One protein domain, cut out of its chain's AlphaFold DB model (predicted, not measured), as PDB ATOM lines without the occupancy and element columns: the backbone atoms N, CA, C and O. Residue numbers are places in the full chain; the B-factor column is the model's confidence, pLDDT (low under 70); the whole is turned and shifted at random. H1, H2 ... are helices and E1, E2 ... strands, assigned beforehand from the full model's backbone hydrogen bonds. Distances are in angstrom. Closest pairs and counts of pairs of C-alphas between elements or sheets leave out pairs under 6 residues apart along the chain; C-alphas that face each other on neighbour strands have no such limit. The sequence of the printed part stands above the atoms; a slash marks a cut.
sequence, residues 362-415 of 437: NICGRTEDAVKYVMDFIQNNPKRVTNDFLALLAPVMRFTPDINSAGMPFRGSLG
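This is residues 362 to 415 of the 437 residues of the protein "Hypothetical protein" of Medioppia subpectinata (UniProt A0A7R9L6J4). A small two-stranded ribbon, E1 and E2, has helix H1 packed on both strands, while H2 is apart from H1 and nearer to E1, with a long loop at one end. The 54 printed residues hold E1, H1, H2 and E2 in that order; the sheet is antiparallel and the class mixed. The whole is only just compact, close to loose, with a radius of gyration of the C-alphas of 11.6 A, and elongated, 38 by 21 by 17 A.

E1, residues 362 to 365, is antiparallel to E2, residues 410 to 414, at 152 degrees; N 363 and O 412 are 2.8 A apart, within hydrogen-bond range. H1, residues 368 to 380, comes closest to E2 at the C-alphas of Glu 368 and Phe 410, 5.7 A. H2, residues 387 to 396, comes closest to E1 at the C-alphas of Ala 394 and Asn 362, 6.8 A. Every O i to N i+4 pair is within hydrogen-bond range in H1, 5 of 6 in H2.

E1 begins at C-alpha 362 (38.883, 50.532, 14.320). H1 spans 18.1 A, H2 14.5 A. E2 ends at C-alpha 414 (39.986, 47.691, 8.379).

The printed part has no cut. The link from H2 to E2 is long; residues 399 to 407 and 415 are under pLDDT 70.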
ATOM      1  N   ASN A 362      38.038  51.033  13.241       77.88
ATOM      2  CA  ASN A 362      38.883  50.532  14.320       77.88
ATOM      3  C   ASN A 362      38.072  49.633  15.248       77.88
ATOM      4  O   ASN A 362      36.975  49.994  15.678       77.88
ATOM      5  N   ILE A 363      38.643  48.483  15.580       81.56
ATOM      6  CA  ILE A 363      38.049  47.467  16.439       81.56
ATOM      7  C   ILE A 363      39.033  47.167  17.560       81.56
ATOM      8  O   ILE A 363      40.241  47.068  17.344       81.56
ATOM      9  N   CYS A 364      38.521  47.010  18.773       81.00
ATOM     10  CA  CYS A 364      39.291  46.522  19.903       81.00
ATOM     11  C   CYS A 364      38.632  45.294  20.523       81.00
ATOM     12  O   CYS A 364      37.416  45.137  20.469       81.00
ATOM     13  N   GLY A 365      39.430  44.429  21.136       81.44
ATOM     14  CA  GLY A 365      38.923  43.233  21.796       81.44
ATOM     15  C   GLY A 365      39.789  42.809  22.969       81.44
ATOM     16  O   GLY A 365      40.930  43.250  23.125       81.44
ATOM     17  N   ARG A 366      39.215  41.947  23.812       83.75
ATOM     18  CA  ARG A 366      39.928  41.290  24.916       83.75
ATOM     19  C   ARG A 366      40.856  40.178  24.450       83.75
ATOM     20  O   ARG A 366      41.831  39.902  25.135       83.75
ATOM     21  N   THR A 367      40.569  39.580  23.300       86.94
ATOM     22  CA  THR A 367      41.397  38.560  22.654       86.94
ATOM     23  C   THR A 367      41.597  38.921  21.187       86.94
ATOM     24  O   THR A 367      40.789  39.651  20.603       86.94
ATOM     25  N   GLU A 368      42.670  38.410  20.589       85.88
ATOM     26  CA  GLU A 368      42.926  38.553  19.156       85.88
ATOM     27  C   GLU A 368      41.807  37.910  18.322       85.88
ATOM     28  O   GLU A 368      41.316  38.516  17.372       85.88
ATOM     29  N   ASP A 369      41.327  36.736  18.740       90.94
ATOM     30  CA  ASP A 369      40.236  36.018  18.072       90.94
ATOM     31  C   ASP A 369      38.928  36.812  18.070       90.94
ATOM     32  O   ASP A 369      38.219  36.826  17.069       90.94
ATOM     33  N   ALA A 370      38.619  37.534  19.153       86.19
ATOM     34  CA  ALA A 370      37.437  38.391  19.198       86.19
ATOM     35  C   ALA A 370      37.545  39.552  18.200       86.19
ATOM     36  O   ALA A 370      36.556  39.909  17.563       86.19
ATOM     37  N   VAL A 371      38.740  40.131  18.036       85.56
ATOM     38  CA  VAL A 371      38.973  41.165  17.019       85.56
ATOM     39  C   VAL A 371      38.789  40.571  15.625       85.56
ATOM     40  O   VAL A 371      38.006  41.116  14.850       85.56
ATOM     41  N   LYS A 372      39.440  39.439  15.325       87.62
ATOM     42  CA  LYS A 372      39.314  38.741  14.032       87.62
ATOM     43  C   LYS A 372      37.860  38.406  13.711       87.62
ATOM     44  O   LYS A 372      37.381  38.764  12.645       87.62
ATOM     45  N   TYR A 373      37.121  37.856  14.671       89.38
ATOM     46  CA  TYR A 373      35.709  37.523  14.505       89.38
ATOM     47  C   TYR A 373      34.857  38.724  14.072       89.38
ATOM     48  O   TYR A 373      34.051  38.614  13.151       89.38
ATOM     49  N   VAL A 374      35.023  39.885  14.717       85.75
ATOM     50  CA  VAL A 374      34.246  41.083  14.357       85.75
ATOM     51  C   VAL A 374      34.671  41.613  12.983       85.75
ATOM     52  O   VAL A 374      33.815  42.035  12.205       85.75
ATOM     53  N   MET A 375      35.965  41.562  12.660       85.06
ATOM     54  CA  MET A 375      36.485  41.949  11.343       85.06
ATOM     55  C   MET A 375      35.893  41.065  10.235       85.06
ATOM     56  O   MET A 375      35.333  41.585   9.268       85.06
ATOM     57  N   ASP A 376      35.933  39.745  10.418       88.50
ATOM     58  CA  ASP A 376      35.377  38.759   9.491       88.50
ATOM     59  C   ASP A 376      33.861  38.915   9.369       88.50
ATOM     60  O   ASP A 376      33.305  38.833   8.274       88.50
ATOM     61  N   PHE A 377      33.166  39.191  10.477       87.62
ATOM     62  CA  PHE A 377      31.734  39.469  10.450       87.62
ATOM     63  C   PHE A 377      31.425  40.690   9.579       87.62
ATOM     64  O   PHE A 377      30.513  40.626   8.753       87.62
ATOM     65  N   ILE A 378      32.193  41.776   9.730       84.19
ATOM     66  CA  ILE A 378      32.013  43.003   8.947       84.19
ATOM     67  C   ILE A 378      32.221  42.738   7.453       84.19
ATOM     68  O   ILE A 378      31.398  43.158   6.641       84.19
ATOM     69  N   GLN A 379      33.283  42.014   7.093       82.38
ATOM     70  CA  GLN A 379      33.608  41.710   5.698       82.38
ATOM     71  C   GLN A 379      32.594  40.753   5.054       82.38
ATOM     72  O   GLN A 379      32.156  40.979   3.927       82.38
ATOM     73  N   ASN A 380      32.178  39.713   5.778       85.75
ATOM     74  CA  ASN A 380      31.358  38.634   5.224       85.75
ATOM     75  C   ASN A 380      29.844  38.904   5.281       85.75
ATOM     76  O   ASN A 380      29.065  38.133   4.722       85.75
ATOM     77  N   ASN A 381      29.391  39.982   5.937       83.88
ATOM     78  CA  ASN A 381      27.960  40.276   6.113       83.88
ATOM     79  C   ASN A 381      27.542  41.683   5.626       83.88
ATOM     80  O   ASN A 381      26.850  42.397   6.358       83.88
ATOM     81  N   PRO A 382      27.847  42.089   4.377       77.31
ATOM     82  CA  PRO A 382      27.590  43.454   3.892       77.31
ATOM     83  C   PRO A 382      26.104  43.851   3.907       77.31
ATOM     84  O   PRO A 382      25.776  45.022   4.041       77.31
ATOM     85  N   LYS A 383      25.182  42.880   3.833       76.12
ATOM     86  CA  LYS A 383      23.730  43.130   3.942       76.12
ATOM     87  C   LYS A 383      23.254  43.401   5.375       76.12
ATOM     88  O   LYS A 383      22.158  43.918   5.557       76.12
ATOM     89  N   ARG A 384      24.038  43.018   6.391       75.31
ATOM     90  CA  ARG A 384      23.721  43.212   7.821       75.31
ATOM     91  C   ARG A 384      24.496  44.380   8.434       75.31
ATOM     92  O   ARG A 384      24.078  44.918   9.454       75.31
ATOM     93  N   VAL A 385      25.617  44.756   7.824       77.69
ATOM     94  CA  VAL A 385      26.491  45.845   8.265       77.69
ATOM     95  C   VAL A 385      26.043  47.136   7.585       77.69
ATOM     96  O   VAL A 385      26.421  47.439   6.458       77.69
ATOM     97  N   THR A 386      25.193  47.893   8.271       76.12
ATOM     98  CA  THR A 386      24.680  49.179   7.780       76.12
ATOM     99  C   THR A 386      25.585  50.346   8.185       76.12
ATOM    100  O   THR A 386      26.434  50.222   9.074       76.12
ATOM    101  N   ASN A 387      25.370  51.520   7.585       72.31
ATOM    102  CA  ASN A 387      26.021  52.762   8.021       72.31
ATOM    103  C   ASN A 387      25.752  53.059   9.504       72.31
ATOM    104  O   ASN A 387      26.669  53.421  10.238       72.31
ATOM    105  N   ASP A 388      24.513  52.843   9.954       73.00
ATOM    106  CA  ASP A 388      24.123  53.003  11.356       73.00
ATOM    107  C   ASP A 388      24.874  52.024  12.273       73.00
ATOM    108  O   ASP A 388      25.316  52.416  13.351       73.00
ATOM    109  N   PHE A 389      25.079  50.768  11.851       78.19
ATOM    110  CA  PHE A 389      25.875  49.801  12.616       78.19
ATOM    111  C   PHE A 389      27.315  50.292  12.814       78.19
ATOM    112  O   PHE A 389      27.801  50.329  13.945       78.19
ATOM    113  N   LEU A 390      27.988  50.718  11.740       77.94
ATOM    114  CA  LEU A 390      29.373  51.192  11.815       77.94
ATOM    115  C   LEU A 390      29.505  52.501  12.605       77.94
ATOM    116  O   LEU A 390      30.453  52.661  13.375       77.94
ATOM    117  N   ALA A 391      28.543  53.415  12.453       75.06
ATOM    118  CA  ALA A 391      28.510  54.675  13.190       75.06
ATOM    119  C   ALA A 391      28.382  54.460  14.706       75.06
ATOM    120  O   ALA A 391      28.974  55.213  15.474       75.06
ATOM    121  N   LEU A 392      27.647  53.428  15.135       77.50
ATOM    122  CA  LEU A 392      27.522  53.053  16.547       77.50
ATOM    123  C   LEU A 392      28.723  52.240  17.039       77.50
ATOM    124  O   LEU A 392      29.091  52.347  18.205       77.50
ATOM    125  N   LEU A 393      29.361  51.455  16.169       78.44
ATOM    126  CA  LEU A 393      30.512  50.635  16.542       78.44
ATOM    127  C   LEU A 393      31.709  51.494  16.972       78.44
ATOM    128  O   LEU A 393      32.344  51.197  17.978       78.44
ATOM    129  N   ALA A 394      31.998  52.578  16.252       73.50
ATOM    130  CA  ALA A 394      33.142  53.442  16.547       73.50
ATOM    131  C   ALA A 394      33.161  54.009  17.988       73.50
ATOM    132  O   ALA A 394      34.179  53.844  18.663       73.50
ATOM    133  N   PRO A 395      32.091  54.652  18.507       74.56
ATOM    134  CA  PRO A 395      32.073  55.133  19.887       74.56
ATOM    135  C   PRO A 395      32.074  53.986  20.901       74.56
ATOM    136  O   PRO A 395      32.765  54.087  21.912       74.56
ATOM    137  N   VAL A 396      31.366  52.886  20.619       80.50
ATOM    138  CA  VAL A 396      31.292  51.712  21.505       80.50
ATOM    139  C   VAL A 396      32.657  51.050  21.684       80.50
ATOM    140  O   VAL A 396      32.990  50.625  22.784       80.50
ATOM    141  N   MET A 397      33.461  50.996  20.622       76.25
ATOM    142  CA  MET A 397      34.780  50.357  20.601       76.25
ATOM    143  C   MET A 397      35.920  51.342  20.900       76.25
ATOM    144  O   MET A 397      37.098  51.011  20.764       76.25
ATOM    145  N   ARG A 398      35.614  52.574  21.320       72.94
ATOM    146  CA  ARG A 398      36.636  53.559  21.681       72.94
ATOM    147  C   ARG A 398      37.107  53.330  23.117       72.94
ATOM    148  O   ARG A 398      36.689  54.037  24.028       72.94
ATOM    149  N   PHE A 399      37.989  52.352  23.314       68.00
ATOM    150  CA  PHE A 399      38.578  52.081  24.627       68.00
ATOM    151  C   PHE A 399      39.916  52.798  24.813       68.00
ATOM    152  O   PHE A 399      40.890  52.505  24.108       68.00
ATOM    153  N   THR A 400      39.965  53.708  25.788       60.31
ATOM    154  CA  THR A 400      41.213  54.334  26.244       60.31
ATOM    155  C   THR A 400      41.883  53.388  27.243       60.31
ATOM    156  O   THR A 400      41.203  52.938  28.167       60.31
ATOM    157  N   PRO A 401      43.180  53.062  27.094       56.34
ATOM    158  CA  PRO A 401      43.904  52.316  28.116       56.34
ATOM    159  C   PRO A 401      43.939  53.145  29.402       56.34
ATOM    160  O   PRO A 401      44.620  54.164  29.472       56.34
ATOM    161  N   ASP A 402      43.178  52.732  30.406       57.12
ATOM    162  CA  ASP A 402      43.280  53.256  31.765       57.12
ATOM    163  C   ASP A 402      43.350  52.080  32.755       57.12
ATOM    164  O   ASP A 402      43.010  50.943  32.408       57.12
ATOM    165  N   ILE A 403      43.821  52.337  33.978       52.41
ATOM    166  CA  ILE A 403      44.024  51.307  35.014       52.41
ATOM    167  C   ILE A 403      42.719  50.611  35.446       52.41
ATOM    168  O   ILE A 403      42.754  49.520  36.006       52.41
ATOM    169  N   ASN A 404      41.570  51.223  35.154       45.84
ATOM    170  CA  ASN A 404      40.232  50.726  35.461       45.84
ATOM    171  C   ASN A 404      39.533  50.129  34.232       45.84
ATOM    172  O   ASN A 404      38.412  49.624  34.347       45.84
ATOM    173  N   SER A 405      40.150  50.201  33.054       50.88
ATOM    174  CA  SER A 405      39.588  49.702  31.819       50.88
ATOM    175  C   SER A 405      39.614  48.186  31.894       50.88
ATOM    176  O   SER A 405      40.590  47.567  32.310       50.88
ATOM    177  N   ALA A 406      38.541  47.562  31.423       50.84
ATOM    178  CA  ALA A 406      38.441  46.121  31.231       50.84
ATOM    179  C   ALA A 406      39.517  45.541  30.284       50.84
ATOM    180  O   ALA A 406      39.407  44.361  29.944       50.84
ATOM    181  N   GLY A 407      40.486  46.367  29.853       58.03
ATOM    182  CA  GLY A 407      41.592  46.073  28.971       58.03
ATOM    183  C   GLY A 407      41.091  45.350  27.743       58.03
ATOM    184  O   GLY A 407      41.067  44.129  27.712       58.03
ATOM    185  N   MET A 408      40.677  46.077  26.715       72.19
ATOM    186  CA  MET A 408      40.755  45.512  25.376       72.19
ATOM    187  C   MET A 408      42.165  45.869  24.910       72.19
ATOM    188  O   MET A 408      42.351  47.041  24.597       72.19
ATOM    189  N   PRO A 409      43.194  44.998  24.974       72.12
ATOM    190  CA  PRO A 409      44.540  45.347  24.514       72.12
ATOM    191  C   PRO A 409      44.703  45.099  23.011       72.12
ATOM    192  O   PRO A 409      45.474  45.791  22.355       72.12
ATOM    193  N   PHE A 410      43.932  44.172  22.438       78.81
ATOM    194  CA  PHE A 410      44.020  43.836  21.022       78.81
ATOM    195  C   PHE A 410      43.311  44.895  20.182       78.81
ATOM    196  O   PHE A 410      42.242  45.393  20.553       78.81
ATOM    197  N   ARG A 411      43.919  45.269  19.058       80.56
ATOM    198  CA  ARG A 411      43.386  46.234  18.091       80.56
ATOM    199  C   ARG A 411      43.425  45.622  16.696       80.56
ATOM    200  O   ARG A 411      44.365  44.914  16.362       80.56
ATOM    201  N   GLY A 412      42.411  45.926  15.899       77.38
ATOM    202  CA  GLY A 412      42.356  45.639  14.473       77.38
ATOM    203  C   GLY A 412      41.807  46.853  13.741       77.38
ATOM    204  O   GLY A 412      40.960  47.574  14.271       77.38
ATOM    205  N   SER A 413      42.295  47.085  12.530       79.38
ATOM    206  CA  SER A 413      41.827  48.173  11.677       79.38
ATOM    207  C   SER A 413      41.497  47.611  10.304       79.38
ATOM    208  O   SER A 413      42.314  46.903   9.715       79.38
ATOM    209  N   LEU A 414      40.312  47.927   9.785       72.12
ATOM    210  CA  LEU A 414      39.986  47.691   8.379       72.12
ATOM    211  C   LEU A 414      40.409  48.925   7.579       72.12
ATOM    212  O   LEU A 414      39.901  50.025   7.815       72.12
ATOM    213  N   GLY A 415      41.381  48.722   6.681       62.88
ATOM    214  CA  GLY A 415      41.831  49.693   5.678       62.88
ATOM    215  C   GLY A 415      40.810  49.880   4.545       62.88
ATOM    216  O   GLY A 415      39.779  49.206   4.547       62.88
TER     217      GLY A 415